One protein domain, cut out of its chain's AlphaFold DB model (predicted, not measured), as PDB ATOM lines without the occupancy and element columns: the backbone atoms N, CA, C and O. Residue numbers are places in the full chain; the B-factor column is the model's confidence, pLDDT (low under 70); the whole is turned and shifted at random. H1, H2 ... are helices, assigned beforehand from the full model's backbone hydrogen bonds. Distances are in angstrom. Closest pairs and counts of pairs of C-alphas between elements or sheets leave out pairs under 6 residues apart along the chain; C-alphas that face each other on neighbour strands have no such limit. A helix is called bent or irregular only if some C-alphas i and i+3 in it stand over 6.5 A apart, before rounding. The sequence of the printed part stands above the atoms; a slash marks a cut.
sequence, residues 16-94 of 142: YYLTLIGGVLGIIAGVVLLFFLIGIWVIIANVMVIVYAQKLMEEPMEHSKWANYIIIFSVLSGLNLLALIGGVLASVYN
ATOM      1  N   TYR A  16      10.357  26.352 -20.569       91.50
ATOM      2  CA  TYR A  16      10.362  24.916 -20.843       91.50
ATOM      3  C   TYR A  16      11.044  24.107 -19.728       91.50
ATOM      4  O   TYR A  16      10.448  23.166 -19.202       91.50
ATOM      5  N   TYR A  17      12.259  24.481 -19.311       91.62
ATOM      6  CA  TYR A  17      12.971  23.763 -18.249       91.62
ATOM      7  C   TYR A  17      12.288  23.894 -16.883       91.62
ATOM      8  O   TYR A  17      12.235  22.915 -16.140       91.62
ATOM      9  N   LEU A  18      11.720  25.060 -16.558       92.06
ATOM     10  CA  LEU A  18      10.996  25.260 -15.299       92.06
ATOM     11  C   LEU A  18       9.737  24.389 -15.221       92.06
ATOM     12  O   LEU A  18       9.504  23.740 -14.201       92.06
ATOM     13  N   THR A  19       8.957  24.310 -16.303       94.31
ATOM     14  CA  THR A  19       7.788  23.423 -16.367       94.31
ATOM     15  C   THR A  19       8.193  21.952 -16.315       94.31
ATOM     16  O   THR A  19       7.538  21.166 -15.630       94.31
ATOM     17  N   LEU A  20       9.287  21.571 -16.981       95.38
ATOM     18  CA  LEU A  20       9.777  20.193 -16.986       95.38
ATOM     19  C   LEU A  20      10.227  19.742 -15.588       95.38
ATOM     20  O   LEU A  20       9.803  18.689 -15.113       95.38
ATOM     21  N   ILE A  21      11.031  20.553 -14.896       96.38
ATOM     22  CA  ILE A  21      11.508  20.248 -13.539       96.38
ATOM     23  C   ILE A  21      10.336  20.231 -12.552       96.38
ATOM     24  O   ILE A  21      10.215  19.297 -11.760       96.38
ATOM     25  N   GLY A  22       9.441  21.222 -12.631       94.75
ATOM     26  CA  GLY A  22       8.250  21.284 -11.786       94.75
ATOM     27  C   GLY A  22       7.336  20.071 -11.971       94.75
ATOM     28  O   GLY A  22       6.887  19.483 -10.989       94.75
ATOM     29  N   GLY A  23       7.117  19.643 -13.218       95.50
ATOM     30  CA  GLY A  23       6.314  18.463 -13.534       95.50
ATOM     31  C   GLY A  23       6.919  17.171 -12.987       95.50
ATOM     32  O   GLY A  23       6.223  16.397 -12.333       95.50
ATOM     33  N   VAL A  24       8.223  16.953 -13.188       96.81
ATOM     34  CA  VAL A  24       8.913  15.748 -12.695       96.81
ATOM     35  C   VAL A  24       8.892  15.685 -11.167       96.81
ATOM     36  O   VAL A  24       8.540  14.647 -10.607       96.81
ATOM     37  N   LEU A  25       9.203  16.788 -10.480       96.25
ATOM     38  CA  LEU A  25       9.154  16.839  -9.016       96.25
ATOM     39  C   LEU A  25       7.733  16.635  -8.483       96.25
ATOM     40  O   LEU A  25       7.552  15.916  -7.503       96.25
ATOM     41  N   GLY A  26       6.729  17.212  -9.147       95.38
ATOM     42  CA  GLY A  26       5.324  17.016  -8.801       95.38
ATOM     43  C   GLY A  26       4.890  15.557  -8.924       95.38
ATOM     44  O   GLY A  26       4.243  15.033  -8.018       95.38
ATOM     45  N   ILE A  27       5.298  14.869  -9.994       95.81
ATOM     46  CA  ILE A  27       5.014  13.440 -10.181       95.81
ATOM     47  C   ILE A  27       5.706  12.611  -9.099       95.81
ATOM     48  O   ILE A  27       5.057  11.773  -8.480       95.81
ATOM     49  N   ILE A  28       6.992  12.854  -8.823       95.31
ATOM     50  CA  ILE A  28       7.733  12.115  -7.790       95.31
ATOM     51  C   ILE A  28       7.076  12.310  -6.420       95.31
ATOM     52  O   ILE A  28       6.783  11.330  -5.737       95.31
ATOM     53  N   ALA A  29       6.792  13.555  -6.033       92.88
ATOM     54  CA  ALA A  29       6.131  13.862  -4.768       92.88
ATOM     55  C   ALA A  29       4.734  13.226  -4.686       92.88
ATOM     56  O   ALA A  29       4.381  12.647  -3.659       92.88
ATOM     57  N   GLY A  30       3.965  13.275  -5.777       90.81
ATOM     58  CA  GLY A  30       2.645  12.659  -5.868       90.81
ATOM     59  C   GLY A  30       2.692  11.139  -5.714       90.81
ATOM     60  O   GLY A  30       1.917  10.578  -4.943       90.81
ATOM     61  N   VAL A  31       3.635  10.471  -6.381       93.38
ATOM     62  CA  VAL A  31       3.831   9.019  -6.275       93.38
ATOM     63  C   VAL A  31       4.249   8.629  -4.859       93.38
ATOM     64  O   VAL A  31       3.671   7.709  -4.287       93.38
ATOM     65  N   VAL A  32       5.196   9.350  -4.254       92.75
ATOM     66  CA  VAL A  32       5.627   9.110  -2.868       92.75
ATOM     67  C   VAL A  32       4.449   9.248  -1.900       92.75
ATOM     68  O   VAL A  32       4.213   8.353  -1.090       92.75
ATOM     69  N   LEU A  33       3.664  10.323  -2.011       90.56
ATOM     70  CA  LEU A  33       2.484  10.545  -1.173       90.56
ATOM     71  C   LEU A  33       1.437   9.441  -1.369       90.56
ATOM     72  O   LEU A  33       0.869   8.954  -0.394       90.56
ATOM     73  N   LEU A  34       1.225   8.995  -2.607       87.50
ATOM     74  CA  LEU A  34       0.320   7.896  -2.929       87.50
ATOM     75  C   LEU A  34       0.768   6.594  -2.246       87.50
ATOM     76  O   LEU A  34      -0.058   5.927  -1.626       87.50
ATOM     77  N   PHE A  35       2.063   6.267  -2.265       87.44
ATOM     78  CA  PHE A  35       2.595   5.115  -1.528       87.44
ATOM     79  C   PHE A  35       2.366   5.225  -0.018       87.44
ATOM     80  O   PHE A  35       2.000   4.231   0.608       87.44
ATOM     81  N   PHE A  36       2.521   6.414   0.569       89.88
ATOM     82  CA  PHE A  36       2.210   6.627   1.984       89.88
ATOM     83  C   PHE A  36       0.719   6.448   2.282       89.88
ATOM     84  O   PHE A  36       0.377   5.776   3.252       89.88
ATOM     85  N   LEU A  37      -0.174   6.985   1.447       87.50
ATOM     86  CA  LEU A  37      -1.620   6.828   1.630       87.50
ATOM     87  C   LEU A  37      -2.065   5.369   1.487       87.50
ATOM     88  O   LEU A  37      -2.821   4.884   2.326       87.50
ATOM     89  N   ILE A  38      -1.562   4.652   0.476       88.56
ATOM     90  CA  ILE A  38      -1.829   3.217   0.310       88.56
ATOM     91  C   ILE A  38      -1.249   2.429   1.486       88.56
ATOM     92  O   ILE A  38      -1.931   1.571   2.037       88.56
ATOM     93  N   GLY A  39      -0.020   2.729   1.910       85.75
ATOM     94  CA  GLY A  39       0.615   2.062   3.046       85.75
ATOM     95  C   GLY A  39      -0.184   2.234   4.338       85.75
ATOM     96  O   GLY A  39      -0.486   1.253   5.013       85.75
ATOM     97  N   ILE A  40      -0.602   3.465   4.645       90.56
ATOM     98  CA  ILE A  40      -1.458   3.769   5.800       90.56
ATOM     99  C   ILE A  40      -2.797   3.029   5.686       90.56
ATOM    100  O   ILE A  40      -3.234   2.406   6.653       90.56
ATOM    101  N   TRP A  41      -3.427   3.039   4.509       89.25
ATOM    102  CA  TRP A  41      -4.676   2.316   4.263       89.25
ATOM    103  C   TRP A  41      -4.541   0.810   4.522       89.25
ATOM    104  O   TRP A  41      -5.380   0.220   5.203       89.25
ATOM    105  N   VAL A  42      -3.458   0.190   4.046       87.25
ATOM    106  CA  VAL A  42      -3.176  -1.237   4.262       87.25
ATOM    107  C   VAL A  42      -2.979  -1.542   5.748       87.25
ATOM    108  O   VAL A  42      -3.487  -2.558   6.228       87.25
ATOM    109  N   ILE A  43      -2.296  -0.672   6.497       88.88
ATOM    110  CA  ILE A  43      -2.125  -0.832   7.949       88.88
ATOM    111  C   ILE A  43      -3.485  -0.777   8.655       88.88
ATOM    112  O   ILE A  43      -3.796  -1.665   9.448       88.88
ATOM    113  N   ILE A  44      -4.322   0.211   8.331       91.31
ATOM    114  CA  ILE A  44      -5.665   0.349   8.914       91.31
ATOM    115  C   ILE A  44      -6.521  -0.886   8.606       91.31
ATOM    116  O   ILE A  44      -7.139  -1.445   9.512       91.31
ATOM    117  N   ALA A  45      -6.519  -1.357   7.356       88.50
ATOM    118  CA  ALA A  45      -7.254  -2.555   6.958       88.50
ATOM    119  C   ALA A  45      -6.798  -3.801   7.741       88.50
ATOM    120  O   ALA A  45      -7.635  -4.584   8.188       88.50
ATOM    121  N   ASN A  46      -5.490  -3.960   7.973       88.19
ATOM    122  CA  ASN A  46      -4.948  -5.057   8.783       88.19
ATOM    123  C   ASN A  46      -5.403  -4.982  10.246       88.19
ATOM    124  O   ASN A  46      -5.819  -5.992  10.811       88.19
ATOM    125  N   VAL A  47      -5.368  -3.795  10.855       91.81
ATOM    126  CA  VAL A  47      -5.840  -3.601  12.234       91.81
ATOM    127  C   VAL A  47      -7.328  -3.946  12.350       91.81
ATOM    128  O   VAL A  47      -7.719  -4.660  13.271       91.81
ATOM    129  N   MET A  48      -8.150  -3.519  11.387       90.06
ATOM    130  CA  MET A  48      -9.585  -3.827  11.357       90.06
ATOM    131  C   MET A  48      -9.850  -5.334  11.282       90.06
ATOM    132  O   MET A  48     -10.677  -5.847  12.033       90.06
ATOM    133  N   VAL A  49      -9.113  -6.064  10.437       89.25
ATOM    134  CA  VAL A  49      -9.212  -7.531  10.343       89.25
ATOM    135  C   VAL A  49      -8.933  -8.200  11.693       89.25
ATOM    136  O   VAL A  49      -9.676  -9.099  12.088       89.25
ATOM    137  N   ILE A  50      -7.911  -7.747  12.425       88.88
ATOM    138  CA  ILE A  50      -7.569  -8.295  13.749       88.88
ATOM    139  C   ILE A  50      -8.703  -8.040  14.753       88.88
ATOM    140  O   ILE A  50      -9.108  -8.961  15.463       88.88
ATOM    141  N   VAL A  51      -9.254  -6.824  14.786       90.31
ATOM    142  CA  VAL A  51     -10.366  -6.471  15.685       90.31
ATOM    143  C   VAL A  51     -11.611  -7.308  15.382       90.31
ATOM    144  O   VAL A  51     -12.246  -7.832  16.296       90.31
ATOM    145  N   TYR A  52     -11.947  -7.501  14.104       88.88
ATOM    146  CA  TYR A  52     -13.079  -8.347  13.730       88.88
ATOM    147  C   TYR A  52     -12.856  -9.818  14.071       88.88
ATOM    148  O   TYR A  52     -13.803 -10.485  14.479       88.88
ATOM    149  N   ALA A  53     -11.625 -10.319  13.967       85.25
ATOM    150  CA  ALA A  53     -11.301 -11.678  14.388       85.25
ATOM    151  C   ALA A  53     -11.492 -11.873  15.902       85.25
ATOM    152  O   ALA A  53     -12.022 -12.900  16.322       85.25
ATOM    153  N   GLN A  54     -11.118 -10.882  16.720       86.44
ATOM    154  CA  GLN A  54     -11.388 -10.908  18.161       86.44
ATOM    155  C   GLN A  54     -12.893 -10.915  18.439       86.44
ATOM    156  O   GLN A  54     -13.382 -11.763  19.183       86.44
ATOM    157  N   LYS A  55     -13.645 -10.043  17.764       84.31
ATOM    158  CA  LYS A  55     -15.096  -9.955  17.942       84.31
ATOM    159  C   LYS A  55     -15.844 -11.212  17.487       84.31
ATOM    160  O   LYS A  55     -16.848 -11.594  18.083       84.31
ATOM    161  N   LEU A  56     -15.311 -11.913  16.488       82.38
ATOM    162  CA  LEU A  56     -15.833 -13.199  16.031       82.38
ATOM    163  C   LEU A  56     -15.743 -14.292  17.118       82.38
ATOM    164  O   LEU A  56     -16.548 -15.220  17.103       82.38
ATOM    165  N   MET A  57     -14.814 -14.175  18.078       77.38
ATOM    166  CA  MET A  57     -14.739 -15.069  19.244       77.38
ATOM    167  C   MET A  57     -15.712 -14.688  20.367       77.38
ATOM    168  O   MET A  57     -16.201 -15.577  21.061       77.38
ATOM    169  N   GLU A  58     -16.005 -13.398  20.551       85.38
ATOM    170  CA  GLU A  58     -16.960 -12.927  21.565       85.38
ATOM    171  C   GLU A  58     -18.410 -13.290  21.200       85.38
ATOM    172  O   GLU A  58     -19.193 -13.682  22.067       85.38
ATOM    173  N   GLU A  59     -18.760 -13.226  19.910       80.69
ATOM    174  CA  GLU A  59     -20.129 -13.408  19.408       80.69
ATOM    175  C   GLU A  59     -20.215 -14.523  18.335       80.69
ATOM    176  O   GLU A  59     -20.449 -14.248  17.153       80.69
ATOM    177  N   PRO A  60     -20.096 -15.818  18.705       72.81
ATOM    178  CA  PRO A  60     -20.056 -16.919  17.732       72.81
ATOM    179  C   PRO A  60     -21.374 -17.116  16.959       72.81
ATOM    180  O   PRO A  60     -21.390 -17.726  15.888       72.81
ATOM    181  N   MET A  61     -22.494 -16.598  17.473       68.75
ATOM    182  CA  MET A  61     -23.810 -16.694  16.826       68.75
ATOM    183  C   MET A  61     -23.956 -15.729  15.636       68.75
ATOM    184  O   MET A  61     -24.791 -15.966  14.768       68.75
ATOM    185  N   GLU A  62     -23.120 -14.687  15.548       80.62
ATOM    186  CA  GLU A  62     -23.122 -13.705  14.451       80.62
ATOM    187  C   GLU A  62     -21.890 -13.830  13.532       80.62
ATOM    188  O   GLU A  62     -21.528 -12.885  12.826       80.62
ATOM    189  N   HIS A  63     -21.255 -15.009  13.498       77.31
ATOM    190  CA  HIS A  63     -20.032 -15.282  12.728       77.31
ATOM    191  C   HIS A  63     -20.126 -14.856  11.252       77.31
ATOM    192  O   HIS A  63     -19.150 -14.346  10.708       77.31
ATOM    193  N   SER A  64     -21.299 -14.972  10.617       82.88
ATOM    194  CA  SER A  64     -21.513 -14.577   9.216       82.88
ATOM    195  C   SER A  64     -21.305 -13.072   8.965       82.88
ATOM    196  O   SER A  64     -20.687 -12.694   7.969       82.88
ATOM    197  N   LYS A  65     -21.748 -12.197   9.884       87.38
ATOM    198  CA  LYS A  65     -21.588 -10.738   9.735       87.38
ATOM    199  C   LYS A  65     -20.114 -10.345   9.835       87.38
ATOM    200  O   LYS A  65     -19.602  -9.638   8.971       87.38
ATOM    201  N   TRP A  66     -19.432 -10.845  10.864       85.88
ATOM    202  CA  TRP A  66     -18.020 -10.566  11.125       85.88
ATOM    203  C   TRP A  66     -17.101 -11.171  10.050       85.88
ATOM    204  O   TRP A  66     -16.193 -10.492   9.572       85.88
ATOM    205  N   ALA A  67     -17.387 -12.394   9.589       87.19
ATOM    206  CA  ALA A  67     -16.651 -13.043   8.504       87.19
ATOM    207  C   ALA A  67     -16.759 -12.268   7.183       87.19
ATOM    208  O   ALA A  67     -15.755 -12.088   6.494       87.19
ATOM    209  N   ASN A  68     -17.943 -11.745   6.851       90.88
ATOM    210  CA  ASN A  68     -18.127 -10.956   5.636       90.88
ATOM    211  C   ASN A  68     -17.265  -9.679   5.639       90.88
ATOM    212  O   ASN A  68     -16.607  -9.380   4.643       90.88
ATOM    213  N   TYR A  69     -17.186  -8.962   6.769       90.38
ATOM    214  CA  TYR A  69     -16.292  -7.802   6.884       90.38
ATOM    215  C   TYR A  69     -14.822  -8.194   6.677       90.38
ATOM    216  O   TYR A  69     -14.121  -7.533   5.910       90.38
ATOM    217  N   ILE A  70     -14.363  -9.297   7.278       89.00
ATOM    218  CA  ILE A  70     -12.986  -9.799   7.111       89.00
ATOM    219  C   ILE A  70     -12.677 -10.105   5.636       89.00
ATOM    220  O   ILE A  70     -11.601  -9.748   5.148       89.00
ATOM    221  N   ILE A  71     -13.617 -10.717   4.910       89.81
ATOM    222  CA  ILE A  71     -13.463 -11.024   3.482       89.81
ATOM    223  C   ILE A  71     -13.358  -9.731   2.661       89.81
ATOM    224  O   ILE A  71     -12.427  -9.587   1.870       89.81
ATOM    225  N   ILE A  72     -14.251  -8.762   2.885       90.12
ATOM    226  CA  ILE A  72     -14.263  -7.487   2.150       90.12
ATOM    227  C   ILE A  72     -12.948  -6.720   2.350       90.12
ATOM    228  O   ILE A  72     -12.315  -6.312   1.374       90.12
ATOM    229  N   PHE A  73     -12.494  -6.560   3.597       87.94
ATOM    230  CA  PHE A  73     -11.239  -5.860   3.892       87.94
ATOM    231  C   PHE A  73     -10.007  -6.611   3.360       87.94
ATOM    232  O   PHE A  73      -9.039  -5.979   2.927       87.94
ATOM    233  N   SER A  74     -10.050  -7.947   3.307       87.62
ATOM    234  CA  SER A  74      -8.972  -8.752   2.716       87.62
ATOM    235  C   SER A  74      -8.864  -8.551   1.203       87.62
ATOM    236  O   SER A  74      -7.756  -8.355   0.705       87.62
ATOM    237  N   VAL A  75      -9.990  -8.522   0.480       86.56
ATOM    238  CA  VAL A  75     -10.011  -8.275  -0.975       86.56
ATOM    239  C   VAL A  75      -9.580  -6.843  -1.299       86.56
ATOM    240  O   VAL A  75      -8.757  -6.648  -2.190       86.56
ATOM    241  N   LEU A  76     -10.066  -5.850  -0.546       85.88
ATOM    242  CA  LEU A  76      -9.696  -4.441  -0.740       85.88
ATOM    243  C   LEU A  76      -8.210  -4.163  -0.467       85.88
ATOM    244  O   LEU A  76      -7.641  -3.273  -1.093       85.88
ATOM    245  N   SER A  77      -7.578  -4.895   0.458       82.81
ATOM    246  CA  SER A  77      -6.145  -4.726   0.752       82.81
ATOM    247  C   SER A  77      -5.218  -5.498  -0.194       82.81
ATOM    248  O   SER A  77      -4.026  -5.207  -0.232       82.81
ATOM    249  N   GLY A  78      -5.736  -6.478  -0.946       72.44
ATOM    250  CA  GLY A  78      -5.008  -7.207  -1.992       72.44
ATOM    251  C   GLY A  78      -3.810  -8.056  -1.536       72.44
ATOM    252  O   GLY A  78      -3.159  -8.661  -2.383       72.44
ATOM    253  N   LEU A  79      -3.499  -8.115  -0.233       68.38
ATOM    254  CA  LEU A  79      -2.221  -8.651   0.268       68.38
ATOM    255  C   LEU A  79      -2.334  -9.705   1.386       68.38
ATOM    256  O   LEU A  79      -1.307 -10.183   1.859       68.38
ATOM    257  N   ASN A  80      -3.536 -10.121   1.800       75.69
ATOM    258  CA  ASN A  80      -3.704 -11.039   2.938       75.69
ATOM    259  C   ASN A  80      -4.445 -12.337   2.590       75.69
ATOM    260  O   ASN A  80      -5.622 -12.518   2.905       75.69
ATOM    261  N   LEU A  81      -3.718 -13.286   1.993       78.88
ATOM    262  CA  LEU A  81      -4.249 -14.615   1.671       78.88
ATOM    263  C   LEU A  81      -4.696 -15.386   2.927       78.88
ATOM    264  O   LEU A  81      -5.730 -16.043   2.913       78.88
ATOM    265  N   LEU A  82      -3.950 -15.272   4.034       81.31
ATOM    266  CA  LEU A  82      -4.290 -15.934   5.301       81.31
ATOM    267  C   LEU A  82      -5.599 -15.406   5.897       81.31
ATOM    268  O   LEU A  82      -6.438 -16.202   6.318       81.31
ATOM    269  N   ALA A  83      -5.792 -14.083   5.912       83.00
ATOM    270  CA  ALA A  83      -7.031 -13.491   6.412       83.00
ATOM    271  C   ALA A  83      -8.222 -13.834   5.509       83.00
ATOM    272  O   ALA A  83      -9.315 -14.085   6.012       83.00
ATOM    273  N   LEU A  84      -7.998 -13.928   4.194       85.88
ATOM    274  CA  LEU A  84      -9.011 -14.381   3.248       85.88
ATOM    275  C   LEU A  84      -9.430 -15.829   3.534       85.88
ATOM    276  O   LEU A  84     -10.619 -16.105   3.665       85.88
ATOM    277  N   ILE A  85      -8.464 -16.741   3.684       87.62
ATOM    278  CA  ILE A  85      -8.731 -18.147   4.018       87.62
ATOM    279  C   ILE A  85      -9.473 -18.241   5.358       87.62
ATOM    280  O   ILE A  85     -10.477 -18.943   5.452       87.62
ATOM    281  N   GLY A  86      -9.028 -17.493   6.371       82.69
ATOM    282  CA  GLY A  86      -9.686 -17.429   7.677       82.69
ATOM    283  C   GLY A  86     -11.127 -16.917   7.595       82.69
ATOM    284  O   GLY A  86     -12.022 -17.521   8.181       82.69
ATOM    285  N   GLY A  87     -11.375 -15.855   6.824       85.19
ATOM    286  CA  GLY A  87     -12.713 -15.305   6.601       85.19
ATOM    287  C   GLY A  87     -13.641 -16.276   5.868       85.19
ATOM    288  O   GLY A  87     -14.782 -16.466   6.284       85.19
ATOM    289  N   VAL A  88     -13.152 -16.947   4.820       86.69
ATOM    290  CA  VAL A  88     -13.928 -17.958   4.078       86.69
ATOM    291  C   VAL A  88     -14.276 -19.147   4.974       86.69
ATOM    292  O   VAL A  88     -15.434 -19.562   5.010       86.69
ATOM    293  N   LEU A  89     -13.309 -19.661   5.746       83.81
ATOM    294  CA  LEU A  89     -13.554 -20.730   6.717       83.81
ATOM    295  C   LEU A  89     -14.589 -20.302   7.761       83.81
ATOM    296  O   LEU A  89     -15.519 -21.057   8.019       83.81
ATOM    297  N   ALA A  90     -14.481 -19.086   8.301       83.19
ATOM    298  CA  ALA A  90     -15.441 -18.552   9.264       83.19
ATOM    299  C   ALA A  90     -16.850 -18.371   8.671       83.19
ATOM    300  O   ALA A  90     -17.835 -18.529   9.385       83.19
ATOM    301  N   SER A  91     -16.962 -18.077   7.372       85.12
ATOM    302  CA  SER A  91     -18.252 -17.948   6.686       85.12
ATOM    303  C   SER A  91     -18.948 -19.288   6.431       85.12
ATOM    304  O   SER A  91     -20.173 -19.318   6.359       85.12
ATOM    305  N   VAL A  92     -18.191 -20.372   6.234       85.44
ATOM    306  CA  VAL A  92     -18.727 -21.729   5.988       85.44
ATOM    307  C   VAL A  92     -18.839 -22.534   7.287       85.44
ATOM    308  O   VAL A  92     -19.548 -23.539   7.346       85.44
ATOM    309  N   TYR A  93     -18.151 -22.097   8.339       83.31
ATOM    310  CA  TYR A  93     -18.173 -22.735   9.642       83.31
ATOM    311  C   TYR A  93     -19.584 -22.727  10.230       83.31
ATOM    312  O   TYR A  93     -20.097 -21.697  10.655       83.31
ATOM    313  N   ASN A  94     -20.189 -23.911  10.292       76.81
ATOM    314  CA  ASN A  94     -21.409 -24.131  11.043       76.81
ATOM    315  C   ASN A  94     -21.008 -24.555  12.465       76.81
ATOM    316  O   ASN A  94     -20.455 -25.653  12.618       76.81
TER     317      ASN A  94
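What this domain is: This is residues 16 to 94 of the 142 residues of an uncharacterized protein of Crenarchaeota archaeon (UniProt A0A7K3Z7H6). One very long helix, H1, sticks out as a bare arm over residues 16 to 37, and its later part joins a small head in which H2 folds back along H1 and H3 folds back again on H2. The head is a three-helix bundle, up and down, each helix running against the one before it. The printed part has 79 residues with three named helices, H1, H2 and H3 in chain order, and no named strand; its class is all helix. It is extended, with a radius of gyration of the C-alphas of 19.2 A and spans of 66 by 18 by 16 A, the arm making the length.

How they stand to each other: Start with H1, residues 16 to 58, of which 16 to 37 stand free. H2, residues 60 to 77, touches H1 at residues 42 to 56 alone; look at the C-alphas of Val 49 and Ile 70, their closest, 5.5 A apart. These two form a helical hairpin, opposite ways at a shallow tilt of 15 degrees. Next, H3, residues 81 to 92, touches H2, the closest C-alphas being those of Ala 67 and Gly 87, 4.9 A apart. They too form a helical hairpin, opposite ways at a shallow tilt of 31 degrees. H1 and H3 are close but not clearly touching, with their closest C-alphas, Val 49 and Ala 83, 7.5 A apart. Every O i to N i+4 pair is within hydrogen-bond range in H3, against 38 of 39 in H1 and 11 of 14 in H2.

Where its parts are: Find C-alpha 16 at (10.362, 24.916, -20.843); from there H1 runs 63.1 A to C-alpha 58 at (-16.960, -12.927, 21.565). H2 covers 25.1 A; it is irregular, C-alphas 61 and 64 being 8.2 A apart, and has a kink of 30 degrees near residue 67. H3 covers 16.7 A and ends with C-alpha 92 at (-18.727, -21.729, 5.988).

The domain as a whole: The C-alphas of Tyr 16 and Asn 94, the two farthest apart, are 66.6 A apart. Both links are tight, and the printed part has no cut. The mean pLDDT of the printed part is 87.0; residues 61 and 79 are under 70.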